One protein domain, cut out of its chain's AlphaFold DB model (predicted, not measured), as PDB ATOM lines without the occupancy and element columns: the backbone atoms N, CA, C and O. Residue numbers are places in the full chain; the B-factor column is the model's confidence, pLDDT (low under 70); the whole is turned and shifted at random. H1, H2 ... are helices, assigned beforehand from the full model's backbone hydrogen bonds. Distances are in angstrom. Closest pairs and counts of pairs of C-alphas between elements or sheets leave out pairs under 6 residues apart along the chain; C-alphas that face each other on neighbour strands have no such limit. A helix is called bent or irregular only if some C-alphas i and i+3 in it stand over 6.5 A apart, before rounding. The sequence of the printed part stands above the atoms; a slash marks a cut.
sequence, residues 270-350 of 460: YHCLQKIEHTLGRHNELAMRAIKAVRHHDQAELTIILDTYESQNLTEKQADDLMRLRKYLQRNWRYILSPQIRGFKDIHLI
ATOM      1  N   TYR A 270      17.017  27.042  94.405       88.12
ATOM      2  CA  TYR A 270      16.919  27.915  93.235       88.12
ATOM      3  C   TYR A 270      15.920  29.047  93.496       88.12
ATOM      4  O   TYR A 270      16.282  30.219  93.379       88.12
ATOM      5  N   HIS A 271      14.713  28.711  93.951       90.31
ATOM      6  CA  HIS A 271      13.678  29.697  94.260       90.31
ATOM      7  C   HIS A 271      14.070  30.617  95.421       90.31
ATOM      8  O   HIS A 271      13.839  31.827  95.358       90.31
ATOM      9  N   CYS A 272      14.713  30.077  96.461       92.69
ATOM     10  CA  CYS A 272      15.223  30.875  97.572       92.69
ATOM     11  C   CYS A 272      16.258  31.911  97.104       92.69
ATOM     12  O   CYS A 272      16.139  33.090  97.437       92.69
ATOM     13  N   LEU A 273      17.258  31.495  96.320       92.69
ATOM     14  CA  LEU A 273      18.292  32.407  95.823       92.69
ATOM     15  C   LEU A 273      17.711  33.427  94.836       92.69
ATOM     16  O   LEU A 273      18.057  34.603  94.904       92.69
ATOM     17  N   GLN A 274      16.771  33.015  93.984       92.81
ATOM     18  CA  GLN A 274      16.099  33.915  93.050       92.81
ATOM     19  C   GLN A 274      15.293  35.007  93.773       92.81
ATOM     20  O   GLN A 274      15.295  36.157  93.335       92.81
ATOM     21  N   LYS A 275      14.629  34.688  94.895       94.75
ATOM     22  CA  LYS A 275      13.936  35.695  95.720       94.75
ATOM     23  C   LYS A 275      14.915  36.743  96.259       94.75
ATOM     24  O   LYS A 275      14.611  37.926  96.192       94.75
ATOM     25  N   ILE A 276      16.098  36.327  96.714       96.44
ATOM     26  CA  ILE A 276      17.153  37.243  97.184       96.44
ATOM     27  C   ILE A 276      17.615  38.164  96.048       96.44
ATOM     28  O   ILE A 276      17.651  39.380  96.225       96.44
ATOM     29  N   GLU A 277      17.915  37.607  94.869       96.06
ATOM     30  CA  GLU A 277      18.343  38.388  93.698       96.06
ATOM     31  C   GLU A 277      17.270  39.371  93.216       96.06
ATOM     32  O   GLU A 277      17.592  40.498  92.843       96.06
ATOM     33  N   HIS A 278      15.998  38.963  93.208       95.25
ATOM     34  CA  HIS A 278      14.895  39.826  92.789       95.25
ATOM     35  C   HIS A 278      14.640  40.971  93.775       95.25
ATOM     36  O   HIS A 278      14.340  42.076  93.331       95.25
ATOM     37  N   THR A 279      14.765  40.722  95.083       96.25
ATOM     38  CA  THR A 279      14.540  41.741  96.117       96.25
ATOM     39  C   THR A 279      15.710  42.718  96.222       96.25
ATOM     40  O   THR A 279      15.493  43.921  96.188       96.25
ATOM     41  N   LEU A 280      16.949  42.224  96.327       95.50
ATOM     42  CA  LEU A 280      18.134  43.070  96.541       95.50
ATOM     43  C   LEU A 280      18.693  43.655  95.234       95.50
ATOM     44  O   LEU A 280      19.426  44.645  95.255       95.50
ATOM     45  N   GLY A 281      18.345  43.056  94.093       92.75
ATOM     46  CA  GLY A 281      18.858  43.398  92.771       92.75
ATOM     47  C   GLY A 281      20.003  42.478  92.346       92.75
ATOM     48  O   GLY A 281      21.001  42.322  93.043       92.75
ATOM     49  N   ARG A 282      19.890  41.890  91.150       88.00
ATOM     50  CA  ARG A 282      20.832  40.877  90.637       88.00
ATOM     51  C   ARG A 282      22.285  41.354  90.525       88.00
ATOM     52  O   ARG A 282      23.200  40.547  90.632       88.00
ATOM     53  N   HIS A 283      22.487  42.646  90.288       89.31
ATOM     54  CA  HIS A 283      23.812  43.262  90.162       89.31
ATOM     55  C   HIS A 283      24.270  43.962  91.451       89.31
ATOM     56  O   HIS A 283      25.273  44.663  91.440       89.31
ATOM     57  N   ASN A 284      23.538  43.789  92.556       92.38
ATOM     58  CA  ASN A 284      23.878  44.369  93.847       92.38
ATOM     59  C   ASN A 284      24.870  43.465  94.598       92.38
ATOM     60  O   ASN A 284      24.640  42.262  94.753       92.38
ATOM     61  N   GLU A 285      25.953  44.039  95.122       94.94
ATOM     62  CA  GLU A 285      26.935  43.318  95.940       94.94
ATOM     63  C   GLU A 285      26.317  42.694  97.196       94.94
ATOM     64  O   GLU A 285      26.674  41.575  97.578       94.94
ATOM     65  N   LEU A 286      25.326  43.363  97.795       95.94
ATOM     66  CA  LEU A 286      24.587  42.835  98.942       95.94
ATOM     67  C   LEU A 286      23.814  41.561  98.579       95.94
ATOM     68  O   LEU A 286      23.734  40.653  99.402       95.94
ATOM     69  N   ALA A 287      23.323  41.428  97.341       96.38
ATOM     70  CA  ALA A 287      22.677  40.198  96.886       96.38
ATOM     71  C   ALA A 287      23.670  39.030  96.832       96.38
ATOM     72  O   ALA A 287      23.383  37.946  97.340       96.38
ATOM     73  N   MET A 288      24.869  39.254  96.283       95.62
ATOM     74  CA  MET A 288      25.921  38.232  96.226       95.62
ATOM     75  C   MET A 288      26.373  37.798  97.627       95.62
ATOM     76  O   MET A 288      26.521  36.599  97.888       95.62
ATOM     77  N   ARG A 289      26.535  38.756  98.549       97.25
ATOM     78  CA  ARG A 289      26.848  38.479  99.958       97.25
ATOM     79  C   ARG A 289      25.721  37.717 100.654       97.25
ATOM     80  O   ARG A 289      26.001  36.710 101.300       97.25
ATOM     81  N   ALA A 290      24.460  38.113 100.462       96.88
ATOM     82  CA  ALA A 290      23.304  37.438 101.057       96.88
ATOM     83  C   ALA A 290      23.186  35.989 100.570       96.88
ATOM     84  O   ALA A 290      22.985  35.074 101.367       96.88
ATOM     85  N   ILE A 291      23.390  35.754  99.269       95.06
ATOM     86  CA  ILE A 291      23.461  34.403  98.702       95.06
ATOM     87  C   ILE A 291      24.566  33.604  99.396       95.06
ATOM     88  O   ILE A 291      24.331  32.464  99.789       95.06
ATOM     89  N   LYS A 292      25.764  34.175  99.574       95.06
ATOM     90  CA  LYS A 292      26.864  33.494 100.270       95.06
ATOM     91  C   LYS A 292      26.486  33.157 101.717       95.06
ATOM     92  O   LYS A 292      26.678  32.006 102.099       95.06
ATOM     93  N   ALA A 293      25.909  34.090 102.471       95.44
ATOM     94  CA  ALA A 293      25.466  33.866 103.849       95.44
ATOM     95  C   ALA A 293      24.437  32.724 103.939       95.44
ATOM     96  O   ALA A 293      24.620  31.775 104.697       95.44
ATOM     97  N   VAL A 294      23.426  32.725 103.062       94.00
ATOM     98  CA  VAL A 294      22.423  31.648 102.965       94.00
ATOM     99  C   VAL A 294      23.059  30.297 102.639       94.00
ATOM    100  O   VAL A 294      22.699  29.282 103.231       94.00
ATOM    101  N   ARG A 295      24.039  30.254 101.727       90.00
ATOM    102  CA  ARG A 295      24.738  29.007 101.368       90.00
ATOM    103  C   ARG A 295      25.555  28.419 102.518       90.00
ATOM    104  O   ARG A 295      25.692  27.198 102.555       90.00
ATOM    105  N   HIS A 296      26.084  29.265 103.401       91.19
ATOM    106  CA  HIS A 296      26.865  28.867 104.577       91.19
ATOM    107  C   HIS A 296      26.019  28.784 105.856       91.19
ATOM    108  O   HIS A 296      26.562  28.481 106.911       91.19
ATOM    109  N   HIS A 297      24.704  29.018 105.763       92.38
ATOM    110  CA  HIS A 297      23.791  29.052 106.907       92.38
ATOM    111  C   HIS A 297      24.224  30.063 107.995       92.38
ATOM    112  O   HIS A 297      24.074  29.826 109.194       92.38
ATOM    113  N   ASP A 298      24.736  31.217 107.565       94.94
ATOM    114  CA  ASP A 298      25.149  32.319 108.435       94.94
ATOM    115  C   ASP A 298      24.003  33.327 108.607       94.94
ATOM    116  O   ASP A 298      23.773  34.207 107.773       94.94
ATOM    117  N   GLN A 299      23.232  33.152 109.680       94.00
ATOM    118  CA  GLN A 299      22.062  33.988 109.957       94.00
ATOM    119  C   GLN A 299      22.454  35.393 110.427       94.00
ATOM    120  O   GLN A 299      21.719  36.352 110.176       94.00
ATOM    121  N   ALA A 300      23.592  35.512 111.113       95.88
ATOM    122  CA  ALA A 300      24.073  36.776 111.650       95.88
ATOM    123  C   ALA A 300      24.506  37.700 110.507       95.88
ATOM    124  O   ALA A 300      23.980  38.806 110.388       95.88
ATOM    125  N   GLU A 301      25.356  37.206 109.603       96.88
ATOM    126  CA  GLU A 301      25.787  37.956 108.418       96.88
ATOM    127  C   GLU A 301      24.596  38.309 107.517       96.88
ATOM    128  O   GLU A 301      24.480  39.439 107.045       96.88
ATOM    129  N   LEU A 302      23.654  37.377 107.314       96.38
ATOM    130  CA  LEU A 302      22.447  37.666 106.540       96.38
ATOM    131  C   LEU A 302      21.635  38.817 107.153       96.38
ATOM    132  O   LEU A 302      21.140  39.664 106.413       96.38
ATOM    133  N   THR A 303      21.499  38.856 108.479       95.94
ATOM    134  CA  THR A 303      20.763  39.923 109.173       95.94
ATOM    135  C   THR A 303      21.431  41.276 108.935       95.94
ATOM    136  O   THR A 303      20.762  42.195 108.471       95.94
ATOM    137  N   ILE A 304      22.756  41.356 109.104       97.25
ATOM    138  CA  ILE A 304      23.543  42.573 108.837       97.25
ATOM    139  C   ILE A 304      23.338  43.057 107.397       97.25
ATOM    140  O   ILE A 304      23.143  44.250 107.156       97.25
ATOM    141  N   ILE A 305      23.359  42.144 106.421       97.38
ATOM    142  CA  ILE A 305      23.185  42.486 105.005       97.38
ATOM    143  C   ILE A 305      21.787  43.048 104.728       97.38
ATOM    144  O   ILE A 305      21.666  44.039 104.006       97.38
ATOM    145  N   LEU A 306      20.737  42.430 105.282       96.69
ATOM    146  CA  LEU A 306      19.364  42.904 105.099       96.69
ATOM    147  C   LEU A 306      19.151  44.266 105.770       96.69
ATOM    148  O   LEU A 306      18.547  45.134 105.148       96.69
ATOM    149  N   ASP A 307      19.702  44.482 106.969       96.62
ATOM    150  CA  ASP A 307      19.648  45.769 107.678       96.62
ATOM    151  C   ASP A 307      20.414  46.864 106.903       96.62
ATOM    152  O   ASP A 307      19.949  47.992 106.751       96.62
ATOM    153  N   THR A 308      21.568  46.515 106.322       96.25
ATOM    154  CA  THR A 308      22.349  47.425 105.467       96.25
ATOM    155  C   THR A 308      21.568  47.806 104.210       96.25
ATOM    156  O   THR A 308      21.575  48.969 103.811       96.25
ATOM    157  N   TYR A 309      20.868  46.856 103.582       95.81
ATOM    158  CA  TYR A 309      20.011  47.151 102.431       95.81
ATOM    159  C   TYR A 309      18.814  48.025 102.824       95.81
ATOM    160  O   TYR A 309      18.467  48.947 102.092       95.81
ATOM    161  N   GLU A 310      18.223  47.775 103.995       94.81
ATOM    162  CA  GLU A 310      17.123  48.560 104.564       94.81
ATOM    163  C   GLU A 310      17.511  50.020 104.836       94.81
ATOM    164  O   GLU A 310      16.692  50.909 104.634       94.81
ATOM    165  N   SER A 311      18.767  50.287 105.216       93.69
ATOM    166  CA  SER A 311      19.275  51.656 105.423       93.69
ATOM    167  C   SER A 311      19.464  52.478 104.138       93.69
ATOM    168  O   SER A 311      19.767  53.670 104.203       93.69
ATOM    169  N   GLN A 312      19.315  51.859 102.963       92.19
ATOM    170  CA  GLN A 312      19.362  52.572 101.687       92.19
ATOM    171  C   GLN A 312      18.056  53.347 101.465       92.19
ATOM    172  O   GLN A 312      17.037  53.081 102.095       92.19
ATOM    173  N   ASN A 313      18.055  54.302 100.532       89.69
ATOM    174  CA  ASN A 313      16.851  55.065 100.192       89.69
ATOM    175  C   ASN A 313      15.880  54.218  99.340       89.69
ATOM    176  O   ASN A 313      15.793  54.383  98.121       89.69
ATOM    177  N   LEU A 314      15.218  53.248  99.977       92.56
ATOM    178  CA  LEU A 314      14.291  52.312  99.345       92.56
ATOM    179  C   LEU A 314      12.941  52.974  99.051       92.56
ATOM    180  O   LEU A 314      12.394  53.728  99.851       92.56
ATOM    181  N   THR A 315      12.346  52.617  97.917       94.56
ATOM    182  CA  THR A 315      10.924  52.892  97.664       94.56
ATOM    183  C   THR A 315      10.033  52.044  98.579       94.56
ATOM    184  O   THR A 315      10.428  50.960  99.006       94.56
ATOM    185  N   GLU A 316       8.787  52.471  98.808       94.19
ATOM    186  CA  GLU A 316       7.799  51.719  99.604       94.19
ATOM    187  C   GLU A 316       7.648  50.263  99.127       94.19
ATOM    188  O   GLU A 316       7.624  49.324  99.921       94.19
ATOM    189  N   LYS A 317       7.643  50.060  97.804       94.31
ATOM    190  CA  LYS A 317       7.593  48.725  97.203       94.31
ATOM    191  C   LYS A 317       8.822  47.880  97.551       94.31
ATOM    192  O   LYS A 317       8.674  46.707  97.878       94.31
ATOM    193  N   GLN A 318      10.025  48.452  97.468       94.88
ATOM    194  CA  GLN A 318      11.260  47.737  97.813       94.88
ATOM    195  C   GLN A 318      11.306  47.376  99.300       94.88
ATOM    196  O   GLN A 318      11.747  46.280  99.638       94.88
ATOM    197  N   ALA A 319      10.808  48.255 100.174       95.12
ATOM    198  CA  ALA A 319      10.688  47.977 101.601       95.12
ATOM    199  C   ALA A 319       9.706  46.819 101.883       95.12
ATOM    200  O   ALA A 319      10.029  45.912 102.651       95.12
ATOM    201  N   ASP A 320       8.546  46.778 101.215       96.19
ATOM    202  CA  ASP A 320       7.602  45.653 101.329       96.19
ATOM    203  C   ASP A 320       8.197  44.342 100.779       96.19
ATOM    204  O   ASP A 320       8.125  43.295 101.432       96.19
ATOM    205  N   ASP A 321       8.867  44.382  99.622       95.81
ATOM    206  CA  ASP A 321       9.561  43.219  99.053       95.81
ATOM    207  C   ASP A 321      10.674  42.700  99.991       95.81
ATOM    208  O   ASP A 321      10.821  41.484 100.162       95.81
ATOM    209  N   LEU A 322      11.411  43.597 100.658       97.25
ATOM    210  CA  LEU A 322      12.411  43.257 101.674       97.25
ATOM    211  C   LEU A 322      11.778  42.623 102.917       97.25
ATOM    212  O   LEU A 322      12.232  41.567 103.368       97.25
ATOM    213  N   MET A 323      10.700  43.207 103.443       96.69
ATOM    214  CA  MET A 323       9.961  42.652 104.581       96.69
ATOM    215  C   MET A 323       9.461  41.232 104.270       96.69
ATOM    216  O   MET A 323       9.577  40.324 105.102       96.69
ATOM    217  N   ARG A 324       8.911  41.015 103.069       96.00
ATOM    218  CA  ARG A 324       8.447  39.696 102.611       96.00
ATOM    219  C   ARG A 324       9.595  38.698 102.517       96.00
ATOM    220  O   ARG A 324       9.432  37.564 102.972       96.00
ATOM    221  N   LEU A 325      10.748  39.109 101.981       96.50
ATOM    222  CA  LEU A 325      11.948  38.272 101.937       96.50
ATOM    223  C   LEU A 325      12.413  37.893 103.348       96.50
ATOM    224  O   LEU A 325      12.656  36.713 103.603       96.50
ATOM    225  N   ARG A 326      12.477  38.853 104.281       96.62
ATOM    226  CA  ARG A 326      12.895  38.607 105.671       96.62
ATOM    227  C   ARG A 326      11.984  37.577 106.343       96.62
ATOM    228  O   ARG A 326      12.476  36.571 106.852       96.62
ATOM    229  N   LYS A 327      10.661  37.760 106.257       95.38
ATOM    230  CA  LYS A 327       9.668  36.803 106.788       95.38
ATOM    231  C   LYS A 327       9.804  35.419 106.147       95.38
ATOM    232  O   LYS A 327       9.720  34.405 106.838       95.38
ATOM    233  N   TYR A 328      10.028  35.367 104.833       95.62
ATOM    234  CA  TYR A 328      10.224  34.118 104.100       95.62
ATOM    235  C   TYR A 328      11.476  33.360 104.562       95.62
ATOM    236  O   TYR A 328      11.389  32.161 104.830       95.62
ATOM    237  N   LEU A 329      12.619  34.042 104.679       95.38
ATOM    238  CA  LEU A 329      13.879  33.432 105.110       95.38
ATOM    239  C   LEU A 329      13.809  32.987 106.571       95.38
ATOM    240  O   LEU A 329      14.169  31.854 106.863       95.38
ATOM    241  N   GLN A 330      13.266  33.818 107.467       94.00
ATOM    242  CA  GLN A 330      13.089  33.471 108.882       94.00
ATOM    243  C   GLN A 330      12.227  32.217 109.062       94.00
ATOM    244  O   GLN A 330      12.630  31.278 109.747       94.00
ATOM    245  N   ARG A 331      11.064  32.158 108.398       93.94
ATOM    246  CA  ARG A 331      10.150  31.008 108.486       93.94
ATOM    247  C   ARG A 331      10.777  29.714 107.967       93.94
ATOM    248  O   ARG A 331      10.455  28.636 108.463       93.94
ATOM    249  N   ASN A 332      11.630  29.815 106.949       94.56
ATOM    250  CA  ASN A 332      12.182  28.656 106.256       94.56
ATOM    251  C   ASN A 332      13.643  28.349 106.614       94.56
ATOM    252  O   ASN A 332      14.201  27.413 106.047       94.56
ATOM    253  N   TRP A 333      14.251  29.081 107.553       93.75
ATOM    254  CA  TRP A 333      15.693  29.044 107.821       93.75
ATOM    255  C   TRP A 333      16.218  27.625 108.068       93.75
ATOM    256  O   TRP A 333      17.133  27.166 107.385       93.75
ATOM    257  N   ARG A 334      15.534  26.868 108.939       91.94
ATOM    258  CA  ARG A 334      15.885  25.472 109.255       91.94
ATOM    259  C   ARG A 334      15.889  24.536 108.042       91.94
ATOM    260  O   ARG A 334      16.553  23.506 108.060       91.94
ATOM    261  N   TYR A 335      15.141  24.879 106.992       93.56
ATOM    262  CA  TYR A 335      14.980  24.050 105.801       93.56
ATOM    263  C   TYR A 335      15.979  24.369 104.681       93.56
ATOM    264  O   TYR A 335      15.987  23.673 103.665       93.56
ATOM    265  N   ILE A 336      16.824  25.388 104.853       90.88
ATOM    266  CA  ILE A 336      17.852  25.785 103.876       90.88
ATOM    267  C   ILE A 336      19.055  24.833 103.909       90.88
ATOM    268  O   ILE A 336      19.722  24.641 102.889       90.88
ATOM    269  N   LEU A 337      19.324  24.219 105.066       89.25
ATOM    270  CA  LEU A 337      20.437  23.285 105.244       89.25
ATOM    271  C   LEU A 337      20.372  22.155 104.220       89.25
ATOM    272  O   LEU A 337      19.316  21.536 104.051       89.25
ATOM    273  N   SER A 338      21.507  21.877 103.574       87.00
ATOM    274  CA  SER A 338      21.600  20.803 102.589       87.00
ATOM    275  C   SER A 338      21.372  19.435 103.243       87.00
ATOM    276  O   SER A 338      21.639  19.273 104.439       87.00
ATOM    277  N   PRO A 339      20.927  18.425 102.474       89.62
ATOM    278  CA  PRO A 339      20.719  17.080 103.011       89.62
ATOM    279  C   PRO A 339      21.975  16.506 103.679       89.62
ATOM    280  O   PRO A 339      21.889  15.931 104.759       89.62
ATOM    281  N   GLN A 340      23.152  16.762 103.106       88.81
ATOM    282  CA  GLN A 340      24.436  16.293 103.633       88.81
ATOM    283  C   GLN A 340      24.741  16.843 105.032       88.81
ATOM    284  O   GLN A 340      25.189  16.092 105.894       88.81
ATOM    285  N   ILE A 341      24.470  18.133 105.272       88.31
ATOM    286  CA  ILE A 341      24.686  18.758 106.587       88.31
ATOM    287  C   ILE A 341      23.711  18.179 107.622       88.31
ATOM    288  O   ILE A 341      24.058  18.064 108.793       88.31
ATOM    289  N   ARG A 342      22.520  17.747 107.191       90.06
ATOM    290  CA  ARG A 342      21.536  17.064 108.048       90.06
ATOM    291  C   ARG A 342      21.779  15.560 108.216       90.06
ATOM    292  O   ARG A 342      20.945  14.879 108.794       90.06
ATOM    293  N   GLY A 343      22.900  15.034 107.720       90.38
ATOM    294  CA  GLY A 343      23.281  13.626 107.880       90.38
ATOM    295  C   GLY A 343      22.910  12.706 106.712       90.38
ATOM    296  O   GLY A 343      23.304  11.541 106.719       90.38
ATOM    297  N   PHE A 344      22.245  13.205 105.666       90.25
ATOM    298  CA  PHE A 344      21.883  12.427 104.473       90.25
ATOM    299  C   PHE A 344      23.000  12.479 103.424       90.25
ATOM    300  O   PHE A 344      22.928  13.219 102.440       90.25
ATOM    301  N   LYS A 345      24.069  11.710 103.655       85.00
ATOM    302  CA  LYS A 345      25.299  11.747 102.838       85.00
ATOM    303  C   LYS A 345      25.079  11.375 101.366       85.00
ATOM    304  O   LYS A 345      25.737  11.958 100.510       85.00
ATOM    305  N   ASP A 346      24.126  10.488 101.086       83.25
ATOM    306  CA  ASP A 346      23.837   9.985  99.733       83.25
ATOM    307  C   ASP A 346      22.957  10.929  98.892       83.25
ATOM    308  O   ASP A 346      22.711  10.682  97.706       83.25
ATOM    309  N   ILE A 347      22.484  12.037  99.479       85.50
ATOM    310  CA  ILE A 347      21.633  13.023  98.808       85.50
ATOM    311  C   ILE A 347      22.410  14.317  98.588       85.50
ATOM    312  O   ILE A 347      22.519  15.175  99.461       85.50
ATOM    313  N   HIS A 348      22.922  14.496  97.373       79.94
ATOM    314  CA  HIS A 348      23.689  15.695  97.028       79.94
ATOM    315  C   HIS A 348      22.839  16.823  96.438       79.94
ATOM    316  O   HIS A 348      23.178  17.996  96.582       79.94
ATOM    317  N   LEU A 349      21.761  16.485  95.727       81.56
ATOM    318  CA  LEU A 349      20.985  17.438  94.938       81.56
ATOM    319  C   LEU A 349      19.490  17.163  95.079       81.56
ATOM    320  O   LEU A 349      19.034  16.041  94.874       81.56
ATOM    321  N   ILE A 350      18.744  18.225  95.364       82.38
ATOM    322  CA  ILE A 350      17.283  18.300  95.323       82.38
ATOM    323  C   ILE A 350      16.950  19.566  94.517       82.38
ATOM    324  O   ILE A 350      17.705  20.539  94.573       82.38
TER     325      ILE A 350
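Overview. This is residues 270 to 350 of the 460 residues of an uncharacterized protein of Limosilactobacillus reuteri (strain DSM 17509 / CIP 109821 / 100-23) (UniProt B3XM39). Four helices make an up-and-down bundle, each running against the one before it, with H4 the longest and kinked. A tail, residues 336 to 350, runs off one end and folds back toward the first printed residue; residues 341 to 346 stick out. The printed part has 81 residues, with named helices H1, H2, H3 and H4 in chain order and no named strand, and is all helix. It is compact, with a radius of gyration of the C-alphas of 13.4 A, but elongated, spanning 45 by 23 by 19 A.

Along the chain. H4, residues 316 to 335, is 29.2 A long, from C-alpha 316 at (7.799, 51.719, 99.604) to C-alpha 335 at (14.980, 24.050, 105.801). It has a kink of 31 degrees near residue 329 and is irregular: C-alphas 331 and 334 are 8.0 A apart. H1, residues 270 to 280, begins with C-alpha 270 at (16.919, 27.915, 93.235) and is 15.6 A long. H2, residues 285 to 296, measures 16.8 A, and H3, residues 299 to 310, 16.3 A.

Arrangement. H4 touches H1 with residues 318 to 325 alone, at a shallow tilt of 30 degrees, opposite ways; their closest C-alphas, Thr 279 and Asp 321, are 6.0 A apart. H3 and H4, a helical hairpin, touch through residues 306 to 310 and 319 to 326, closest at the C-alphas of Glu 310 and Ala 319, 7.1 A. H2 and H3 touch at a shallow tilt of 19 degrees, with the C-alphas of Ala 293 and Leu 302 closest at 5.5 A. H2 touches H1 with residues 286 to 291 alone, closest at the C-alphas of Leu 280 and Ala 287, 5.4 A. H2 and H4 are apart. Each O i to N i+4 pair is within hydrogen-bond range in H1, H2 and H3, and 14 of 16 in H4.

Size, cuts and confidence. The C-alphas of Asn 313 and Asp 346, the two farthest apart, are 45.6 A apart. The printed part has no cut, and the three links between helices are tight. Mean pLDDT of the printed part is 93.1, and no printed residue is under 70.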